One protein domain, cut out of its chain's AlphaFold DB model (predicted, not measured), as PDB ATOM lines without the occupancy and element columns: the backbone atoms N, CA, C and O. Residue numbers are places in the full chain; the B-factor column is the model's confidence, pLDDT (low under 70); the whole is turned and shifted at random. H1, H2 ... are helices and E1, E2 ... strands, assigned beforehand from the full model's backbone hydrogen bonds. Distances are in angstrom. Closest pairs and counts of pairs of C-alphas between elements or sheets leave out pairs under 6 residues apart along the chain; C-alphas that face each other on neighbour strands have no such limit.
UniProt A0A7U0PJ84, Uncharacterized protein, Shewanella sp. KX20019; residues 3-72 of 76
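AT A GLANCE: This is residues 3 to 72 of the 76 residues of an uncharacterized protein of Shewanella sp. KX20019 (UniProt A0A7U0PJ84). A four-stranded antiparallel sheet forms a twisted slab, and one helix, H1, packs over one face of it, running crosswise to the strands; the other face has no named helix. The link of residues 14 to 25 reaches beyond the end of the sheet where E2 ends and E3 begins. The printed part has 70 residues, with four named strands and then one named helix in the order E1, E2, E3, E4, H1, and the sheet's order is E1, E2, E3, E4. The class is mixed, helices and strands. The whole is compact, with a radius of gyration of the C-alphas of 12.5 A, yet elongated in outline, spanning 36 by 23 by 16 A.

HOW THE PARTS SIT: The sheet holds E1, residues 3 to 5, E2, residues 9 to 13, E3, residues 26 to 33, and E4, residues 41 to 46, as a meander, each strand the antiparallel neighbour of the one before. E2 and E3 are a hairpin at 168 degrees between their directions, with N 10 and O 32 within hydrogen-bond range at 2.8 A. E3 and E4 are a hairpin at 158 degrees, with N 29 and O 43 at 2.8 A. E1 and E2 are a hairpin at 163 degrees, with N 4 and O 11 at 2.8 A. The edge strands E1 and E4 are apart. H1, residues 55 to 71, is on the sheet at a height over the sheet of 8.0 A, in two layers, a helix on one face of a sheet. It lies over E2 and E3 and runs across the strands, only just, at 62 degrees to E3 on the local plane. The closest C-alphas of H1 and E2 are those of Ala 58 and Val 11, 6.1 A apart; those of H1 and E3 are Ala 62 and Tyr 31, 6.5 A apart. In H1 every O i to N i+4 pair is within hydrogen-bond range.

IN THESE COORDINATES: E3, the longest strand, measures 23.2 A from C-alpha 26 at (-23.152, -33.773, 39.444) to C-alpha 33. E4 measures 16.9 A, E2 13.6 A and E1 6.8 A, with E1 beginning at C-alpha 3, (-34.014, -33.711, 52.465). H1 measures 24.2 A and ends at C-alpha 71, (-19.174, -52.931, 59.814).

THE WHOLE: The two C-alphas farthest apart are those of Asp 23 and Asn 35, 37.3 A. The printed part has no cut. The link from E2 to E3 is long, with 12 residues; that from E1 to E2 is tight, and those from E3 to E4 and from E4 to H1 are short. The mean pLDDT of the printed part is 88.4, with residues 36 to 39 and 71 to 72 under 70.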
ATOM      1  N   LYS A   3     -34.343 -33.084  51.180       94.44
ATOM      2  CA  LYS A   3     -34.014 -33.711  52.465       94.44
ATOM      3  C   LYS A   3     -35.029 -34.799  52.775       94.44
ATOM      4  O   LYS A   3     -36.225 -34.525  52.810       94.44
ATOM      5  N   TYR A   4     -34.529 -35.989  53.071       95.81
ATOM      6  CA  TYR A   4     -35.312 -37.181  53.359       95.81
ATOM      7  C   TYR A   4     -34.938 -37.675  54.755       95.81
ATOM      8  O   TYR A   4     -33.759 -37.855  55.072       95.81
ATOM      9  N   ARG A   5     -35.937 -37.841  55.621       95.31
ATOM     10  CA  ARG A   5     -35.744 -38.467  56.936       95.31
ATOM     11  C   ARG A   5     -35.957 -39.957  56.769       95.31
ATOM     12  O   ARG A   5     -37.013 -40.333  56.279       95.31
ATOM     13  N   THR A   6     -34.981 -40.755  57.163       94.50
ATOM     14  CA  THR A   6     -35.030 -42.212  57.070       94.50
ATOM     15  C   THR A   6     -35.177 -42.832  58.450       94.50
ATOM     16  O   THR A   6     -35.040 -42.141  59.466       94.50
ATOM     17  N   GLN A   7     -35.417 -44.142  58.513       92.06
ATOM     18  CA  GLN A   7     -35.469 -44.854  59.795       92.06
ATOM     19  C   GLN A   7     -34.163 -44.703  60.598       92.06
ATOM     20  O   GLN A   7     -34.173 -44.648  61.829       92.06
ATOM     21  N   HIS A   8     -33.030 -44.610  59.901       87.88
ATOM     22  CA  HIS A   8     -31.703 -44.649  60.507       87.88
ATOM     23  C   HIS A   8     -30.990 -43.294  60.560       87.88
ATOM     24  O   HIS A   8     -29.985 -43.146  61.257       87.88
ATOM     25  N   GLY A   9     -31.465 -42.288  59.828       91.88
ATOM     26  CA  GLY A   9     -30.782 -41.004  59.744       91.88
ATOM     27  C   GLY A   9     -31.471 -40.003  58.833       91.88
ATOM     28  O   GLY A   9     -32.683 -40.005  58.640       91.88
ATOM     29  N   THR A  10     -30.676 -39.107  58.269       94.44
ATOM     30  CA  THR A  10     -31.127 -38.115  57.298       94.44
ATOM     31  C   THR A  10     -30.279 -38.216  56.043       94.44
ATOM     32  O   THR A  10     -29.053 -38.179  56.126       94.44
ATOM     33  N   VAL A  11     -30.935 -38.271  54.886       94.94
ATOM     34  CA  VAL A  11     -30.309 -38.157  53.567       94.94
ATOM     35  C   VAL A  11     -30.593 -36.767  52.997       94.94
ATOM     36  O   VAL A  11     -31.723 -36.280  53.041       94.94
ATOM     37  N   VAL A  12     -29.565 -36.105  52.479       94.94
ATOM     38  CA  VAL A  12     -29.645 -34.774  51.871       94.94
ATOM     39  C   VAL A  12     -29.063 -34.834  50.468       94.94
ATOM     40  O   VAL A  12     -27.949 -35.312  50.290       94.94
ATOM     41  N   LEU A  13     -29.810 -34.317  49.496       94.81
ATOM     42  CA  LEU A  13     -29.381 -34.128  48.115       94.81
ATOM     43  C   LEU A  13     -29.049 -32.654  47.888       94.81
ATOM     44  O   LEU A  13     -29.895 -31.779  48.129       94.81
ATOM     45  N   SER A  14     -27.839 -32.378  47.405       93.56
ATOM     46  CA  SER A  14     -27.414 -31.034  47.015       93.56
ATOM     47  C   SER A  14     -28.225 -30.505  45.824       93.56
ATOM     48  O   SER A  14     -29.041 -31.199  45.223       93.56
ATOM     49  N   ALA A  15     -28.030 -29.234  45.472       92.38
ATOM     50  CA  ALA A  15     -28.394 -28.796  44.126       92.38
ATOM     51  C   ALA A  15     -27.394 -29.390  43.112       92.38
ATOM     52  O   ALA A  15     -26.232 -29.591  43.490       92.38
ATOM     53  N   PRO A  16     -27.801 -29.645  41.855       93.25
ATOM     54  CA  PRO A  16     -26.865 -30.035  40.810       93.25
ATOM     55  C   PRO A  16     -25.774 -28.975  40.606       93.25
ATOM     56  O   PRO A  16     -26.083 -27.784  40.516       93.25
ATOM     57  N   PHE A  17     -24.519 -29.400  40.498       91.88
ATOM     58  CA  PHE A  17     -23.347 -28.547  40.313       91.88
ATOM     59  C   PHE A  17     -22.492 -29.028  39.135       91.88
ATOM     60  O   PHE A  17     -22.549 -30.189  38.742       91.88
ATOM     61  N   ALA A  18     -21.723 -28.120  38.535       92.81
ATOM     62  CA  ALA A  18     -20.758 -28.485  37.502       92.81
ATOM     63  C   ALA A  18     -19.491 -29.050  38.161       92.81
ATOM     64  O   ALA A  18     -19.023 -28.493  39.154       92.81
ATOM     65  N   SER A  19     -18.945 -30.130  37.606       86.06
ATOM     66  CA  SER A  19     -17.632 -30.658  37.983       86.06
ATOM     67  C   SER A  19     -16.629 -30.370  36.869       86.06
ATOM     68  O   SER A  19     -17.014 -30.281  35.708       86.06
ATOM     69  N   ILE A  20     -15.353 -30.209  37.218       85.19
ATOM     70  CA  ILE A  20     -14.278 -29.982  36.238       85.19
ATOM     71  C   ILE A  20     -14.009 -31.261  35.429       85.19
ATOM     72  O   ILE A  20     -13.698 -31.181  34.246       85.19
ATOM     73  N   ASP A  21     -14.178 -32.427  36.057       84.38
ATOM     74  CA  ASP A  21     -13.810 -33.729  35.487       84.38
ATOM     75  C   ASP A  21     -14.980 -34.461  34.803       84.38
ATOM     76  O   ASP A  21     -14.806 -35.570  34.299       84.38
ATOM     77  N   HIS A  22     -16.181 -33.871  34.798       82.12
ATOM     78  CA  HIS A  22     -17.380 -34.491  34.235       82.12
ATOM     79  C   HIS A  22     -18.164 -33.504  33.371       82.12
ATOM     80  O   HIS A  22     -18.534 -32.426  33.831       82.12
ATOM     81  N   ASP A  23     -18.498 -33.927  32.150       86.31
ATOM     82  CA  ASP A  23     -19.351 -33.157  31.236       86.31
ATOM     83  C   ASP A  23     -20.788 -33.008  31.775       86.31
ATOM     84  O   ASP A  23     -21.471 -32.013  31.515       86.31
ATOM     85  N   ASN A  24     -21.241 -33.983  32.571       89.50
ATOM     86  CA  ASN A  24     -22.557 -33.981  33.199       89.50
ATOM     87  C   ASN A  24     -22.551 -33.241  34.541       89.50
ATOM     88  O   ASN A  24     -21.622 -33.356  35.349       89.50
ATOM     89  N   LYS A  25     -23.658 -32.540  34.832       92.75
ATOM     90  CA  LYS A  25     -23.895 -31.977  36.168       92.75
ATOM     91  C   LYS A  25     -23.899 -33.098  37.199       92.75
ATOM     92  O   LYS A  25     -24.562 -34.111  37.002       92.75
ATOM     93  N   GLN A  26     -23.219 -32.868  38.309       94.75
ATOM     94  CA  GLN A  26     -23.152 -33.773  39.444       94.75
ATOM     95  C   GLN A  26     -24.150 -33.351  40.517       94.75
ATOM     96  O   GLN A  26     -24.519 -32.182  40.620       94.75
ATOM     97  N   ILE A  27     -24.566 -34.287  41.352       94.50
ATOM     98  CA  ILE A  27     -25.315 -34.028  42.577       94.50
ATOM     99  C   ILE A  27     -24.701 -34.852  43.703       94.50
ATOM    100  O   ILE A  27     -24.249 -35.978  43.505       94.50
ATOM    101  N   GLU A  28     -24.660 -34.275  44.896       94.62
ATOM    102  CA  GLU A  28     -24.101 -34.914  46.075       94.62
ATOM    103  C   GLU A  28     -25.232 -35.446  46.957       94.62
ATOM    104  O   GLU A  28     -26.164 -34.712  47.303       94.62
ATOM    105  N   ILE A  29     -25.136 -36.719  47.341       94.88
ATOM    106  CA  ILE A  29     -25.965 -37.354  48.362       94.88
ATOM    107  C   ILE A  29     -25.143 -37.486  49.641       94.88
ATOM    108  O   ILE A  29     -24.117 -38.170  49.677       94.88
ATOM    109  N   LYS A  30     -25.644 -36.891  50.722       93.56
ATOM    110  CA  LYS A  30     -25.068 -36.978  52.063       93.56
ATOM    111  C   LYS A  30     -26.013 -37.692  53.020       93.56
ATOM    112  O   LYS A  30     -27.138 -37.244  53.222       93.56
ATOM    113  N   TYR A  31     -25.539 -38.746  53.672       93.50
ATOM    114  CA  TYR A  31     -26.221 -39.428  54.768       93.50
ATOM    115  C   TYR A  31     -25.605 -39.061  56.117       93.50
ATOM    116  O   TYR A  31     -24.390 -39.077  56.277       93.50
ATOM    117  N   THR A  32     -26.446 -38.738  57.097       91.62
ATOM    118  CA  THR A  32     -26.064 -38.481  58.494       91.62
ATOM    119  C   THR A  32     -26.869 -39.407  59.413       91.62
ATOM    120  O   THR A  32     -28.097 -39.276  59.435       91.62
ATOM    121  N   PRO A  33     -26.231 -40.331  60.157       90.88
ATOM    122  CA  PRO A  33     -26.931 -41.228  61.075       90.88
ATOM    123  C   PRO A  33     -27.538 -40.486  62.268       90.88
ATOM    124  O   PRO A  33     -26.992 -39.484  62.721       90.88
ATOM    125  N   ASN A  34     -28.629 -41.011  62.832       86.38
ATOM    126  CA  ASN A  34     -29.271 -40.409  64.012       86.38
ATOM    127  C   ASN A  34     -28.415 -40.512  65.291       86.38
ATOM    128  O   ASN A  34     -28.450 -39.612  66.124       86.38
ATOM    129  N   ASN A  35     -27.651 -41.601  65.445       79.44
ATOM    130  CA  ASN A  35     -26.975 -41.967  66.701       79.44
ATOM    131  C   ASN A  35     -25.445 -42.055  66.564       79.44
ATOM    132  O   ASN A  35     -24.798 -42.782  67.317       79.44
ATOM    133  N   TYR A  36     -24.855 -41.380  65.577       68.56
ATOM    134  CA  TYR A  36     -23.414 -41.423  65.336       68.56
ATOM    135  C   TYR A  36     -22.829 -40.012  65.373       68.56
ATOM    136  O   TYR A  36     -23.191 -39.167  64.562       68.56
ATOM    137  N   ASN A  37     -21.903 -39.775  66.307       65.50
ATOM    138  CA  ASN A  37     -21.180 -38.503  66.438       65.50
ATOM    139  C   ASN A  37     -19.991 -38.379  65.461       65.50
ATOM    140  O   ASN A  37     -19.243 -37.406  65.535       65.50
ATOM    141  N   GLY A  38     -19.773 -39.371  64.590       64.25
ATOM    142  CA  GLY A  38     -18.713 -39.353  63.582       64.25
ATOM    143  C   GLY A  38     -19.191 -38.898  62.201       64.25
ATOM    144  O   GLY A  38     -20.300 -38.396  62.023       64.25
ATOM    145  N   TRP A  39     -18.325 -39.070  61.202       66.12
ATOM    146  CA  TRP A  39     -18.581 -38.641  59.828       66.12
ATOM    147  C   TRP A  39     -19.677 -39.491  59.169       66.12
ATOM    148  O   TRP A  39     -19.661 -40.716  59.240       66.12
ATOM    149  N   GLY A  40     -20.639 -38.826  58.529       80.38
ATOM    150  CA  GLY A  40     -21.617 -39.471  57.655       80.38
ATOM    151  C   GLY A  40     -21.008 -39.915  56.320       80.38
ATOM    152  O   GLY A  40     -19.831 -39.678  56.054       80.38
ATOM    153  N   ILE A  41     -21.814 -40.524  55.449       88.12
ATOM    154  CA  ILE A  41     -21.378 -40.895  54.093       88.12
ATOM    155  C   ILE A  41     -21.755 -39.790  53.115       88.12
ATOM    156  O   ILE A  41     -22.879 -39.297  53.140       88.12
ATOM    157  N   CYS A  42     -20.822 -39.431  52.238       90.62
ATOM    158  CA  CYS A  42     -21.040 -38.488  51.149       90.62
ATOM    159  C   CYS A  42     -20.639 -39.134  49.824       90.62
ATOM    160  O   CYS A  42     -19.577 -39.759  49.754       90.62
ATOM    161  N   ARG A  43     -21.479 -39.021  48.794       91.31
ATOM    162  CA  ARG A  43     -21.194 -39.534  47.447       91.31
ATOM    163  C   ARG A  43     -21.747 -38.605  46.376       91.31
ATOM    164  O   ARG A  43     -22.868 -38.123  46.507       91.31
ATOM    165  N   SER A  44     -20.977 -38.429  45.310       92.69
ATOM    166  CA  SER A  44     -21.392 -37.705  44.109       92.69
ATOM    167  C   SER A  44     -21.865 -38.679  43.040       92.69
ATOM    168  O   SER A  44     -21.325 -39.778  42.913       92.69
ATOM    169  N   TYR A  45     -22.873 -38.257  42.291       91.69
ATOM    170  CA  TYR A  45     -23.477 -38.992  41.189       91.69
ATOM    171  C   TYR A  45     -23.796 -38.024  40.055       91.69
ATOM    172  O   TYR A  45     -23.978 -36.826  40.297       91.69
ATOM    173  N   ASP A  46     -23.978 -38.552  38.849       92.81
ATOM    174  CA  ASP A  46     -24.579 -37.789  37.763       92.81
ATOM    175  C   ASP A  46     -25.993 -37.350  38.176       92.81
ATOM    176  O   ASP A  46     -26.808 -38.126  38.680       92.81
ATOM    177  N   ALA A  47     -26.301 -36.070  37.975       91.31
ATOM    178  CA  ALA A  47     -27.584 -35.494  38.371       91.31
ATOM    179  C   ALA A  47     -28.761 -36.135  37.619       91.31
ATOM    180  O   ALA A  47     -29.884 -36.156  38.130       91.31
ATOM    181  N   ASP A  48     -28.503 -36.661  36.421       90.44
ATOM    182  CA  ASP A  48     -29.509 -37.306  35.586       90.44
ATOM    183  C   ASP A  48     -29.953 -38.667  36.135       90.44
ATOM    184  O   ASP A  48     -31.146 -38.973  36.068       90.44
ATOM    185  N   ASP A  49     -29.053 -39.404  36.795       88.94
ATOM    186  CA  ASP A  49     -29.362 -40.682  37.450       88.94
ATOM    187  C   ASP A  49     -30.317 -40.510  38.641       88.94
ATOM    188  O   ASP A  49     -31.023 -41.436  39.038       88.94
ATOM    189  N   LEU A  50     -30.372 -39.301  39.208       90.50
ATOM    190  CA  LEU A  50     -31.108 -38.997  40.434       90.50
ATOM    191  C   LEU A  50     -32.322 -38.089  40.207       90.50
ATOM    192  O   LEU A  50     -32.930 -37.615  41.170       90.50
ATOM    193  N   ARG A  51     -32.739 -37.882  38.950       86.38
ATOM    194  CA  ARG A  51     -33.928 -37.073  38.607       86.38
ATOM    195  C   ARG A  51     -35.211 -37.547  39.291       86.38
ATOM    196  O   ARG A  51     -36.080 -36.727  39.574       86.38
ATOM    197  N   HIS A  52     -35.323 -38.846  39.565       89.81
ATOM    198  CA  HIS A  52     -36.487 -39.461  40.210       89.81
ATOM    199  C   HIS A  52     -36.180 -39.981  41.616       89.81
ATOM    200  O   HIS A  52     -36.850 -40.898  42.078       89.81
ATOM    201  N   PHE A  53     -35.182 -39.412  42.296       92.50
ATOM    202  CA  PHE A  53     -34.828 -39.845  43.642       92.50
ATOM    203  C   PHE A  53     -35.968 -39.578  44.632       92.50
ATOM    204  O   PHE A  53     -36.354 -38.428  44.890       92.50
ATOM    205  N   ILE A  54     -36.503 -40.650  45.207       95.31
ATOM    206  CA  ILE A  54     -37.639 -40.612  46.129       95.31
ATOM    207  C   ILE A  54     -37.264 -41.133  47.518       95.31
ATOM    208  O   ILE A  54     -36.157 -41.598  47.775       95.31
ATOM    209  N   GLN A  55     -38.225 -41.066  48.442       95.94
ATOM    210  CA  GLN A  55     -38.052 -41.533  49.818       95.94
ATOM    211  C   GLN A  55     -37.565 -42.988  49.890       95.94
ATOM    212  O   GLN A  55     -36.712 -43.294  50.712       95.94
ATOM    213  N   HIS A  56     -38.074 -43.875  49.029       95.81
ATOM    214  CA  HIS A  56     -37.657 -45.279  49.012       95.81
ATOM    215  C   HIS A  56     -36.155 -45.435  48.708       95.81
ATOM    216  O   HIS A  56     -35.470 -46.215  49.365       95.81
ATOM    217  N   ASP A  57     -35.621 -44.640  47.779       94.94
ATOM    218  CA  ASP A  57     -34.192 -44.648  47.447       94.94
ATOM    219  C   ASP A  57     -33.353 -44.085  48.597       94.94
ATOM    220  O   ASP A  57     -32.266 -44.587  48.885       94.94
ATOM    221  N   ALA A  58     -33.876 -43.078  49.306       94.62
ATOM    222  CA  ALA A  58     -33.248 -42.549  50.512       94.62
ATOM    223  C   ALA A  58     -33.149 -43.601  51.627       94.62
ATOM    224  O   ALA A  58     -32.102 -43.695  52.267       94.62
ATOM    225  N   GLU A  59     -34.201 -44.397  51.853       95.62
ATOM    226  CA  GLU A  59     -34.174 -45.505  52.822       95.62
ATOM    227  C   GLU A  59     -33.128 -46.554  52.428       95.62
ATOM    228  O   GLU A  59     -32.295 -46.929  53.255       95.62
ATOM    229  N   ALA A  60     -33.111 -46.969  51.157       93.81
ATOM    230  CA  ALA A  60     -32.140 -47.935  50.650       93.81
ATOM    231  C   ALA A  60     -30.694 -47.422  50.786       93.81
ATOM    232  O   ALA A  60     -29.818 -48.142  51.268       93.81
ATOM    233  N   PHE A  61     -30.450 -46.154  50.435       92.94
ATOM    234  CA  PHE A  61     -29.147 -45.510  50.606       92.94
ATOM    235  C   PHE A  61     -28.734 -45.453  52.078       92.94
ATOM    236  O   PHE A  61     -27.593 -45.767  52.409       92.94
ATOM    237  N   ALA A  62     -29.652 -45.079  52.975       92.56
ATOM    238  CA  ALA A  62     -29.379 -45.043  54.407       92.56
ATOM    239  C   ALA A  62     -29.054 -46.438  54.961       92.56
ATOM    240  O   ALA A  62     -28.122 -46.564  55.748       92.56
ATOM    241  N   GLN A  63     -29.757 -47.488  54.534       91.81
ATOM    242  CA  GLN A  63     -29.499 -48.860  54.977       91.81
ATOM    243  C   GLN A  63     -28.122 -49.381  54.523       91.81
ATOM    244  O   GLN A  63     -27.383 -49.975  55.316       91.81
ATOM    245  N   ASP A  64     -27.744 -49.130  53.266       90.25
ATOM    246  CA  ASP A  64     -26.406 -49.452  52.751       90.25
ATOM    247  C   ASP A  64     -25.317 -48.655  53.489       90.25
ATOM    248  O   ASP A  64     -24.305 -49.210  53.928       90.25
ATOM    249  N   ALA A  65     -25.552 -47.357  53.697       89.25
ATOM    250  CA  ALA A  65     -24.636 -46.479  54.409       89.25
ATOM    251  C   ALA A  65     -24.416 -46.921  55.867       89.25
ATOM    252  O   ALA A  65     -23.277 -46.978  56.331       89.25
ATOM    253  N   GLU A  66     -25.479 -47.303  56.573       87.25
ATOM    254  CA  GLU A  66     -25.417 -47.823  57.943       87.25
ATOM    255  C   GLU A  66     -24.628 -49.126  58.032       87.25
ATOM    256  O   GLU A  66     -23.838 -49.310  58.961       87.25
ATOM    257  N   THR A  67     -24.799 -50.012  57.048       84.62
ATOM    258  CA  THR A  67     -24.023 -51.251  56.961       84.62
ATOM    259  C   THR A  67     -22.536 -50.921  56.833       84.62
ATOM    260  O   THR A  67     -21.715 -51.453  57.576       84.62
ATOM    261  N   LYS A  68     -22.159 -49.972  55.972       82.75
ATOM    262  CA  LYS A  68     -20.752 -49.574  55.783       82.75
ATOM    263  C   LYS A  68     -20.152 -48.890  57.012       82.75
ATOM    264  O   LYS A  68     -19.036 -49.228  57.399       82.75
ATOM    265  N   LEU A  69     -20.892 -47.980  57.646       79.56
ATOM    266  CA  LEU A  69     -20.431 -47.259  58.837       79.56
ATOM    267  C   LEU A  69     -20.275 -48.177  60.056       79.56
ATOM    268  O   LEU A  69     -19.330 -48.014  60.824       79.56
ATOM    269  N   ARG A  70     -21.174 -49.151  60.247       74.25
ATOM    270  CA  ARG A  70     -21.141 -50.040  61.422       74.25
ATOM    271  C   ARG A  70     -20.239 -51.258  61.256       74.25
ATOM    272  O   ARG A  70     -19.698 -51.733  62.250       74.25
ATOM    273  N   THR A  71     -20.026 -51.746  60.034       63.28
ATOM    274  CA  THR A  71     -19.174 -52.931  59.814       63.28
ATOM    275  C   THR A  71     -17.678 -52.595  59.901       63.28
ATOM    276  O   THR A  71     -16.885 -53.457  60.267       63.28
ATOM    277  N   GLN A  72     -17.273 -51.335  59.691       54.06
ATOM    278  CA  GLN A  72     -15.877 -50.901  59.894       54.06
ATOM    279  C   GLN A  72     -15.417 -50.909  61.370       54.06
ATOM    280  O   GLN A  72     -14.240 -50.685  61.635       54.06
TER     281      GLN A  72